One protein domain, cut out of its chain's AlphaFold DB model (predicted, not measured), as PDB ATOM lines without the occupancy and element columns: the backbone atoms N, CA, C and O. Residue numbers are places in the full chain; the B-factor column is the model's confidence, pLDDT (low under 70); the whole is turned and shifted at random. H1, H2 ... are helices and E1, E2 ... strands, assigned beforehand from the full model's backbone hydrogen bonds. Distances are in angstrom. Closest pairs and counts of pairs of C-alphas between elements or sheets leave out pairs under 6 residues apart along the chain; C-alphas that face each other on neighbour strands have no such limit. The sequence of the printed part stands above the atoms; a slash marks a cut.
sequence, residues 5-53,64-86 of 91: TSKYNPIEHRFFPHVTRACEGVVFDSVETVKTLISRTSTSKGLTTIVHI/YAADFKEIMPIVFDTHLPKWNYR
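AT A GLANCE: This is residues 5 to 53 and 64 to 86 of the 91 residues of the protein "Transposase" of Methylococcaceae bacterium CS2 (UniProt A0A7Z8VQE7). With little regular structure, H1 and H2 follow each other and H3 turns off to make an L, while residues 40 to 53 run out and fold back as a loop. Across a cut, residues 64 to 86 form a second piece, in which the chain turns back after E1. The 72 printed residues hold, in order, H1, H2, H3 and E1; the class is mostly helix, with 24 residues in named elements. The whole is extended, radius of gyration of the C-alphas 18.6 A, spanning 48 by 29 by 21 A.

HOW THE PARTS SIT: H1, residues 10 to 14, and H2, residues 16 to 22, meet only through their tight link. H2 and H3, residues 31 to 39, only just touch, with 3 pairs of C-alphas within 8 A; the closest are Val 19 and Ile 38, 5.7 A. They are only just about perpendicular, at 71 degrees. E1, residues 74 to 76, pairs with no named strand; its residues 75 to 76 pair antiparallel with residues 85 to 86. H3 and E1 are apart. In H1, H2 and H3 every O i to N i+4 pair is within hydrogen-bond range.

IN THESE COORDINATES: H1 begins at C-alpha 10, (3.631, 40.084, -34.154). H2 is 9.7 A long and H3 12.1 A. E1 ends at C-alpha 76, (-8.411, 57.886, -27.844).

THE WHOLE: Residues 54 to 63 are cut out, leaving 25.0 A between C-alphas 53 and 64. No printed residue is under 70 in pLDDT.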
ATOM      1  N   THR A   5      -4.213  46.053 -41.352       81.88
ATOM      2  CA  THR A   5      -2.782  45.803 -41.091       81.88
ATOM      3  C   THR A   5      -2.523  44.649 -40.127       81.88
ATOM      4  O   THR A   5      -1.433  44.552 -39.565       81.88
ATOM      5  N   SER A   6      -3.490  43.733 -39.962       80.94
ATOM      6  CA  SER A   6      -3.342  42.545 -39.104       80.94
ATOM      7  C   SER A   6      -2.089  41.744 -39.446       80.94
ATOM      8  O   SER A   6      -1.396  41.325 -38.531       80.94
ATOM      9  N   LYS A   7      -1.712  41.671 -40.732       83.31
ATOM     10  CA  LYS A   7      -0.462  41.056 -41.215       83.31
ATOM     11  C   LYS A   7       0.788  41.507 -40.454       83.31
ATOM     12  O   LYS A   7       1.749  40.755 -40.403       83.31
ATOM     13  N   TYR A   8       0.822  42.717 -39.904       85.00
ATOM     14  CA  TYR A   8       1.988  43.232 -39.180       85.00
ATOM     15  C   TYR A   8       1.910  43.009 -37.664       85.00
ATOM     16  O   TYR A   8       2.862  43.336 -36.957       85.00
ATOM     17  N   ASN A   9       0.813  42.447 -37.147       87.00
ATOM     18  CA  ASN A   9       0.714  42.068 -35.745       87.00
ATOM     19  C   ASN A   9       1.727  40.941 -35.458       87.00
ATOM     20  O   ASN A   9       1.696  39.909 -36.134       87.00
ATOM     21  N   PRO A  10       2.623  41.093 -34.464       90.31
ATOM     22  CA  PRO A  10       3.631  40.084 -34.154       90.31
ATOM     23  C   PRO A  10       3.080  38.668 -33.947       90.31
ATOM     24  O   PRO A  10       3.786  37.710 -34.256       90.31
ATOM     25  N   ILE A  11       1.843  38.518 -33.454       91.62
ATOM     26  CA  ILE A  11       1.228  37.201 -33.225       91.62
ATOM     27  C   ILE A  11       1.105  36.373 -34.516       91.62
ATOM     28  O   ILE A  11       1.349  35.165 -34.485       91.62
ATOM     29  N   GLU A  12       0.849  37.026 -35.655       92.56
ATOM     30  CA  GLU A  12       0.698  36.382 -36.969       92.56
ATOM     31  C   GLU A  12       1.973  35.660 -37.415       92.56
ATOM     32  O   GLU A  12       1.913  34.649 -38.105       92.56
ATOM     33  N   HIS A  13       3.141  36.158 -36.996       92.06
ATOM     34  CA  HIS A  13       4.444  35.609 -37.393       92.06
ATOM     35  C   HIS A  13       5.122  34.811 -36.286       92.06
ATOM     36  O   HIS A  13       5.932  33.931 -36.565       92.06
ATOM     37  N   ARG A  14       4.829  35.130 -35.021       93.31
ATOM     38  CA  ARG A  14       5.506  34.536 -33.859       93.31
ATOM     39  C   ARG A  14       4.740  33.382 -33.230       93.31
ATOM     40  O   ARG A  14       5.358  32.589 -32.529       93.31
ATOM     41  N   PHE A  15       3.429  33.287 -33.447       95.75
ATOM     42  CA  PHE A  15       2.588  32.293 -32.783       95.75
ATOM     43  C   PHE A  15       1.836  31.397 -33.767       95.75
ATOM     44  O   PHE A  15       2.047  30.183 -33.766       95.75
ATOM     45  N   PHE A  16       1.016  31.969 -34.651       95.56
ATOM     46  CA  PHE A  16       0.128  31.180 -35.515       95.56
ATOM     47  C   PHE A  16       0.821  30.148 -36.422       95.56
ATOM     48  O   PHE A  16       0.286  29.046 -36.529       95.56
ATOM     49  N   PRO A  17       2.033  30.370 -36.973       95.81
ATOM     50  CA  PRO A  17       2.719  29.335 -37.751       95.81
ATOM     51  C   PRO A  17       3.040  28.073 -36.935       95.81
ATOM     52  O   PRO A  17       3.156  26.975 -37.479       95.81
ATOM     53  N   HIS A  18       3.210  28.208 -35.618       97.31
ATOM     54  CA  HIS A  18       3.423  27.071 -34.726       97.31
ATOM     55  C   HIS A  18       2.112  26.339 -34.425       97.31
ATOM     56  O   HIS A  18       2.110  25.111 -34.407       97.31
ATOM     57  N   VAL A  19       1.008  27.077 -34.274       97.25
ATOM     58  CA  VAL A  19      -0.337  26.501 -34.116       97.25
ATOM     59  C   VAL A  19      -0.738  25.697 -35.353       97.25
ATOM     60  O   VAL A  19      -1.192  24.563 -35.220       97.25
ATOM     61  N   THR A  20      -0.504  26.238 -36.555       96.69
ATOM     62  CA  THR A  20      -0.779  25.536 -37.818       96.69
ATOM     63  C   THR A  20      -0.030  24.209 -37.889       96.69
ATOM     64  O   THR A  20      -0.639  23.186 -38.179       96.69
ATOM     65  N   ARG A  21       1.267  24.197 -37.545       96.56
ATOM     66  CA  ARG A  21       2.065  22.961 -37.490       96.56
ATOM     67  C   ARG A  21       1.557  21.967 -36.449       96.56
ATOM     68  O   ARG A  21       1.586  20.769 -36.692       96.56
ATOM     69  N   ALA A  22       1.082  22.440 -35.297       96.56
ATOM     70  CA  ALA A  22       0.527  21.564 -34.264       96.56
ATOM     71  C   ALA A  22      -0.772  20.860 -34.708       96.56
ATOM     72  O   ALA A  22      -1.103  19.804 -34.173       96.56
ATOM     73  N   CYS A  23      -1.482  21.430 -35.685       96.81
ATOM     74  CA  CYS A  23      -2.731  20.896 -36.229       96.81
ATOM     75  C   CYS A  23      -2.564  20.178 -37.581       96.81
ATOM     76  O   CYS A  23      -3.544  19.682 -38.135       96.81
ATOM     77  N   GLU A  24      -1.355  20.157 -38.147       96.12
ATOM     78  CA  GLU A  24      -1.106  19.673 -39.505       96.12
ATOM     79  C   GLU A  24      -1.439  18.180 -39.651       96.12
ATOM     80  O   GLU A  24      -1.073  17.356 -38.813       96.12
ATOM     81  N   GLY A  25      -2.153  17.830 -40.726       94.62
ATOM     82  CA  GLY A  25      -2.521  16.446 -41.034       94.62
ATOM     83  C   GLY A  25      -3.642  15.854 -40.172       94.62
ATOM     84  O   GLY A  25      -3.923  14.665 -40.304       94.62
ATOM     85  N   VAL A  26      -4.297  16.648 -39.317       95.62
ATOM     86  CA  VAL A  26      -5.399  16.184 -38.460       95.62
ATOM     87  C   VAL A  26      -6.735  16.746 -38.938       95.62
ATOM     88  O   VAL A  26      -6.878  17.949 -39.149       95.62
ATOM     89  N   VAL A  27      -7.736  15.876 -39.079       95.44
ATOM     90  CA  VAL A  27      -9.129  16.290 -39.294       95.44
ATOM     91  C   VAL A  27      -9.735  16.661 -37.946       95.44
ATOM     92  O   VAL A  27      -9.667  15.882 -36.999       95.44
ATOM     93  N   PHE A  28     -10.326  17.850 -37.853       96.81
ATOM     94  CA  PHE A  28     -10.997  18.294 -36.635       96.81
ATOM     95  C   PHE A  28     -12.370  17.634 -36.512       96.81
ATOM     96  O   PHE A  28     -13.248  17.855 -37.343       96.81
ATOM     97  N   ASP A  29     -12.542  16.839 -35.463       96.94
ATOM     98  CA  ASP A  29     -13.761  16.090 -35.143       96.94
ATOM     99  C   ASP A  29     -14.490  16.635 -33.901       96.94
ATOM    100  O   ASP A  29     -15.700  16.465 -33.770       96.94
ATOM    101  N   SER A  30     -13.774  17.319 -33.004       97.06
ATOM    102  CA  SER A  30     -14.315  17.922 -31.784       97.06
ATOM    103  C   SER A  30     -13.526  19.160 -31.341       97.06
ATOM    104  O   SER A  30     -12.377  19.376 -31.744       97.06
ATOM    105  N   VAL A  31     -14.130  19.978 -30.474       96.00
ATOM    106  CA  VAL A  31     -13.465  21.151 -29.877       96.00
ATOM    107  C   VAL A  31     -12.327  20.706 -28.951       96.00
ATOM    108  O   VAL A  31     -11.277  21.347 -28.885       96.00
ATOM    109  N   GLU A  32     -12.499  19.575 -28.278       96.88
ATOM    110  CA  GLU A  32     -11.529  18.949 -27.386       96.88
ATOM    111  C   GLU A  32     -10.275  18.500 -28.144       96.88
ATOM    112  O   GLU A  32      -9.153  18.723 -27.674       96.88
ATOM    113  N   THR A  33     -10.451  17.928 -29.339       96.81
ATOM    114  CA  THR A  33      -9.342  17.583 -30.238       96.81
ATOM    115  C   THR A  33      -8.559  18.834 -30.606       96.81
ATOM    116  O   THR A  33      -7.342  18.878 -30.422       96.81
ATOM    117  N   VAL A  34      -9.246  19.896 -31.037       96.69
ATOM    118  CA  VAL A  34      -8.597  21.168 -31.389       96.69
ATOM    119  C   VAL A  34      -7.851  21.757 -30.186       96.69
ATOM    120  O   VAL A  34      -6.680  22.117 -30.310       96.69
ATOM    121  N   LYS A  35      -8.466  21.790 -28.995       97.62
ATOM    122  CA  LYS A  35      -7.810  22.236 -27.753       97.62
ATOM    123  C   LYS A  35      -6.520  21.461 -27.502       97.62
ATOM    124  O   LYS A  35      -5.490  22.066 -27.199       97.62
ATOM    125  N   THR A  36      -6.580  20.137 -27.612       97.25
ATOM    126  CA  THR A  36      -5.440  19.248 -27.367       97.25
ATOM    127  C   THR A  36      -4.309  19.516 -28.355       97.25
ATOM    128  O   THR A  36      -3.158  19.641 -27.939       97.25
ATOM    129  N   LEU A  37      -4.620  19.673 -29.644       97.69
ATOM    130  CA  LEU A  37      -3.631  19.981 -30.679       97.69
ATOM    131  C   LEU A  37      -2.974  21.341 -30.437       97.69
ATOM    132  O   LEU A  37      -1.751  21.421 -30.328       97.69
ATOM    133  N   ILE A  38      -3.770  22.399 -30.261       97.75
ATOM    134  CA  ILE A  38      -3.245  23.755 -30.059       97.75
ATOM    135  C   ILE A  38      -2.411  23.835 -28.769       97.75
ATOM    136  O   ILE A  38      -1.360  24.476 -28.774       97.75
ATOM    137  N   SER A  39      -2.800  23.136 -27.695       97.75
ATOM    138  CA  SER A  39      -2.049  23.120 -26.423       97.75
ATOM    139  C   SER A  39      -0.641  22.528 -26.549       97.75
ATOM    140  O   SER A  39       0.221  22.815 -25.723       97.75
ATOM    141  N   ARG A  40      -0.363  21.731 -27.591       96.25
ATOM    142  CA  ARG A  40       0.979  21.181 -27.864       96.25
ATOM    143  C   ARG A  40       1.921  22.195 -28.515       96.25
ATOM    144  O   ARG A  40       3.114  21.922 -28.658       96.25
ATOM    145  N   THR A  41       1.407  23.357 -28.916       97.69
ATOM    146  CA  THR A  41       2.193  24.412 -29.555       97.69
ATOM    147  C   THR A  41       3.270  24.919 -28.599       97.69
ATOM    148  O   THR A  41       2.984  25.559 -27.584       97.69
ATOM    149  N   SER A  42       4.528  24.662 -28.949       96.62
ATOM    150  CA  SER A  42       5.692  25.168 -28.228       96.62
ATOM    151  C   SER A  42       6.859  25.445 -29.176       96.62
ATOM    152  O   SER A  42       6.840  25.055 -30.348       96.62
ATOM    153  N   THR A  43       7.881  26.152 -28.692       96.12
ATOM    154  CA  THR A  43       9.136  26.352 -29.435       96.12
ATOM    155  C   THR A  43      10.346  26.039 -28.571       96.12
ATOM    156  O   THR A  43      10.304  26.184 -27.352       96.12
ATOM    157  N   SER A  44      11.470  25.705 -29.209       95.00
ATOM    158  CA  SER A  44      12.753  25.498 -28.523       95.00
ATOM    159  C   SER A  44      13.261  26.732 -27.770       95.00
ATOM    160  O   SER A  44      14.109  26.609 -26.895       95.00
ATOM    161  N   LYS A  45      12.737  27.924 -28.086       94.19
ATOM    162  CA  LYS A  45      13.070  29.190 -27.418       94.19
ATOM    163  C   LYS A  45      12.160  29.510 -26.224       94.19
ATOM    164  O   LYS A  45      12.219  30.621 -25.712       94.19
ATOM    165  N   GLY A  46      11.318  28.567 -25.793       94.88
ATOM    166  CA  GLY A  46      10.539  28.678 -24.555       94.88
ATOM    167  C   GLY A  46       9.112  29.210 -24.706       94.88
ATOM    168  O   GLY A  46       8.440  29.396 -23.699       94.88
ATOM    169  N   LEU A  47       8.614  29.435 -25.928       95.50
ATOM    170  CA  LEU A  47       7.182  29.705 -26.128       95.50
ATOM    171  C   LEU A  47       6.370  28.461 -25.731       95.50
ATOM    172  O   LEU A  47       6.635  27.378 -26.255       95.50
ATOM    173  N   THR A  48       5.362  28.635 -24.881       96.06
ATOM    174  CA  THR A  48       4.363  27.620 -24.515       96.06
ATOM    175  C   THR A  48       2.955  28.188 -24.673       96.06
ATOM    176  O   THR A  48       2.767  29.405 -24.725       96.06
ATOM    177  N   THR A  49       1.963  27.304 -24.786       96.38
ATOM    178  CA  THR A  49       0.578  27.682 -25.091       96.38
ATOM    179  C   THR A  49      -0.374  27.090 -24.070       96.38
ATOM    180  O   THR A  49      -0.301  25.902 -23.769       96.38
ATOM    181  N   ILE A  50      -1.297  27.910 -23.574       96.69
ATOM    182  CA  ILE A  50      -2.405  27.481 -22.722       96.69
ATOM    183  C   ILE A  50      -3.695  27.739 -23.492       96.69
ATOM    184  O   ILE A  50      -3.883  28.822 -24.046       96.69
ATOM    185  N   VAL A  51      -4.576  26.740 -23.541       96.88
ATOM    186  CA  VAL A  51      -5.832  26.813 -24.292       96.88
ATOM    187  C   VAL A  51      -7.005  26.553 -23.359       96.88
ATOM    188  O   VAL A  51      -7.068  25.527 -22.678       96.88
ATOM    189  N   HIS A  52      -7.964  27.472 -23.380       96.44
ATOM    190  CA  HIS A  52      -9.220  27.364 -22.651       96.44
ATOM    191  C   HIS A  52     -10.378  27.284 -23.639       96.44
ATOM    192  O   HIS A  52     -10.408  28.015 -24.628       96.44
ATOM    193  N   ILE A  53     -11.332  26.398 -23.359       95.50
ATOM    194  CA  ILE A  53     -12.616  26.378 -24.057       95.50
ATOM    195  C   ILE A  53     -13.519  27.357 -23.316       95.50
ATOM    196  O   ILE A  53     -13.682  27.237 -22.103       95.50
ATOM    197  N   TYR A  64     -25.466  47.750 -25.604       87.12
ATOM    198  CA  TYR A  64     -24.610  48.271 -24.548       87.12
ATOM    199  C   TYR A  64     -25.470  49.005 -23.494       87.12
ATOM    200  O   TYR A  64     -26.584  49.438 -23.803       87.12
ATOM    201  N   ALA A  65     -24.974  49.121 -22.257       89.38
ATOM    202  CA  ALA A  65     -25.677  49.819 -21.173       89.38
ATOM    203  C   ALA A  65     -25.971  51.282 -21.554       89.38
ATOM    204  O   ALA A  65     -25.161  51.905 -22.228       89.38
ATOM    205  N   ALA A  66     -27.121  51.842 -21.168       91.75
ATOM    206  CA  ALA A  66     -27.562  53.151 -21.675       91.75
ATOM    207  C   ALA A  66     -26.527  54.277 -21.462       91.75
ATOM    208  O   ALA A  66     -26.359  55.134 -22.327       91.75
ATOM    209  N   ASP A  67     -25.798  54.206 -20.353       91.75
ATOM    210  CA  ASP A  67     -24.748  55.118 -19.903       91.75
ATOM    211  C   ASP A  67     -23.356  54.807 -20.477       91.75
ATOM    212  O   ASP A  67     -22.443  55.615 -20.331       91.75
ATOM    213  N   PHE A  68     -23.163  53.680 -21.175       88.94
ATOM    214  CA  PHE A  68     -21.841  53.210 -21.608       88.94
ATOM    215  C   PHE A  68     -21.040  54.275 -22.351       88.94
ATOM    216  O   PHE A  68     -19.839  54.351 -22.154       88.94
ATOM    217  N   LYS A  69     -21.668  55.090 -23.208       86.00
ATOM    218  CA  LYS A  69     -20.958  56.141 -23.959       86.00
ATOM    219  C   LYS A  69     -20.437  57.268 -23.067       86.00
ATOM    220  O   LYS A  69     -19.451  57.896 -23.435       86.00
ATOM    221  N   GLU A  70     -21.093  57.517 -21.939       88.38
ATOM    222  CA  GLU A  70     -20.706  58.534 -20.958       88.38
ATOM    223  C   GLU A  70     -19.584  58.014 -20.055       88.38
ATOM    224  O   GLU A  70     -18.632  58.737 -19.778       88.38
ATOM    225  N   ILE A  71     -19.657  56.736 -19.664       88.75
ATOM    226  CA  ILE A  71     -18.691  56.087 -18.758       88.75
ATOM    227  C   ILE A  71     -17.642  55.227 -19.481       88.75
ATOM    228  O   ILE A  71     -16.931  54.442 -18.850       88.75
ATOM    229  N   MET A  72     -17.557  55.328 -20.810       88.00
ATOM    230  CA  MET A  72     -16.744  54.440 -21.640       88.00
ATOM    231  C   MET A  72     -15.265  54.558 -21.249       88.00
ATOM    232  O   MET A  72     -14.688  55.636 -21.390       88.00
ATOM    233  N   PRO A  73     -14.580  53.464 -20.877       90.50
ATOM    234  CA  PRO A  73     -13.172  53.527 -20.485       90.50
ATOM    235  C   PRO A  73     -12.204  53.634 -21.681       90.50
ATOM    236  O   PRO A  73     -11.000  53.403 -21.546       90.50
ATOM    237  N   ILE A  74     -12.716  53.924 -22.878       91.12
ATOM    238  CA  ILE A  74     -11.916  54.021 -24.097       91.12
ATOM    239  C   ILE A  74     -11.325  55.427 -24.186       91.12
ATOM    240  O   ILE A  74     -12.038  56.411 -24.361       91.12
ATOM    241  N   VAL A  75      -9.998  55.500 -24.125       91.44
ATOM    242  CA  VAL A  75      -9.222  56.726 -24.304       91.44
ATOM    243  C   VAL A  75      -8.596  56.717 -25.690       91.44
ATOM    244  O   VAL A  75      -7.798  55.835 -26.018       91.44
ATOM    245  N   PHE A  76      -8.960  57.703 -26.503       91.75
ATOM    246  CA  PHE A  76      -8.411  57.886 -27.844       91.75
ATOM    247  C   PHE A  76      -7.039  58.565 -27.795       91.75
ATOM    248  O   PHE A  76      -6.773  59.408 -26.939       91.75
ATOM    249  N   ASP A  77      -6.163  58.171 -28.715       92.12
ATOM    250  CA  ASP A  77      -4.821  58.736 -28.854       92.12
ATOM    251  C   ASP A  77      -4.860  60.206 -29.306       92.12
ATOM    252  O   ASP A  77      -5.742  60.603 -30.063       92.12
ATOM    253  N   THR A  78      -3.892  61.022 -28.884       93.94
ATOM    254  CA  THR A  78      -3.863  62.457 -29.221       93.94
ATOM    255  C   THR A  78      -3.448  62.729 -30.664       93.94
ATOM    256  O   THR A  78      -3.902  63.708 -31.254       93.94
ATOM    257  N   HIS A  79      -2.595  61.885 -31.248       90.50
ATOM    258  CA  HIS A  79      -2.063  62.089 -32.592       90.50
ATOM    259  C   HIS A  79      -2.951  61.441 -33.657       90.50
ATOM    260  O   HIS A  79      -3.238  62.048 -34.689       90.50
ATOM    261  N   LEU A  80      -3.422  60.216 -33.405       89.25
ATOM    262  CA  LEU A  80      -4.266  59.454 -34.331       89.25
ATOM    263  C   LEU A  80      -5.535  58.915 -33.640       89.25
ATOM    264  O   LEU A  80      -5.754  57.699 -33.638       89.25
ATOM    265  N   PRO A  81      -6.427  59.789 -33.127       89.75
ATOM    266  CA  PRO A  81      -7.616  59.383 -32.364       89.75
ATOM    267  C   PRO A  81      -8.581  58.501 -33.163       89.75
ATOM    268  O   PRO A  81      -9.303  57.693 -32.597       89.75
ATOM    269  N   LYS A  82      -8.592  58.612 -34.497       86.00
ATOM    270  CA  LYS A  82      -9.433  57.764 -35.361       86.00
ATOM    271  C   LYS A  82      -8.950  56.311 -35.450       86.00
ATOM    272  O   LYS A  82      -9.731  55.439 -35.812       86.00
ATOM    273  N   TRP A  83      -7.670  56.058 -35.177       81.56
ATOM    274  CA  TRP A  83      -7.007  54.781 -35.473       81.56
ATOM    275  C   TRP A  83      -6.431  54.085 -34.244       81.56
ATOM    276  O   TRP A  83      -6.151  52.885 -34.287       81.56
ATOM    277  N   ASN A  84      -6.216  54.837 -33.168       85.44
ATOM    278  CA  ASN A  84      -5.572  54.359 -31.961       85.44
ATOM    279  C   ASN A  84      -6.414  54.744 -30.746       85.44
ATOM    280  O   ASN A  84      -6.783  55.901 -30.550       85.44
ATOM    281  N   TYR A  85      -6.691  53.744 -29.922       90.25
ATOM    282  CA  TYR A  85      -7.364  53.892 -28.647       90.25
ATOM    283  C   TYR A  85      -6.819  52.850 -27.673       90.25
ATOM    284  O   TYR A  85      -6.273  51.822 -28.085       90.25
ATOM    285  N   ARG A  86      -6.982  53.110 -26.381       89.31
ATOM    286  CA  ARG A  86      -6.733  52.149 -25.306       89.31
ATOM    287  C   ARG A  86      -7.987  52.030 -24.451       89.31
ATOM    288  O   ARG A  86      -8.600  53.044 -24.135       89.31
TER     289      ARG A  86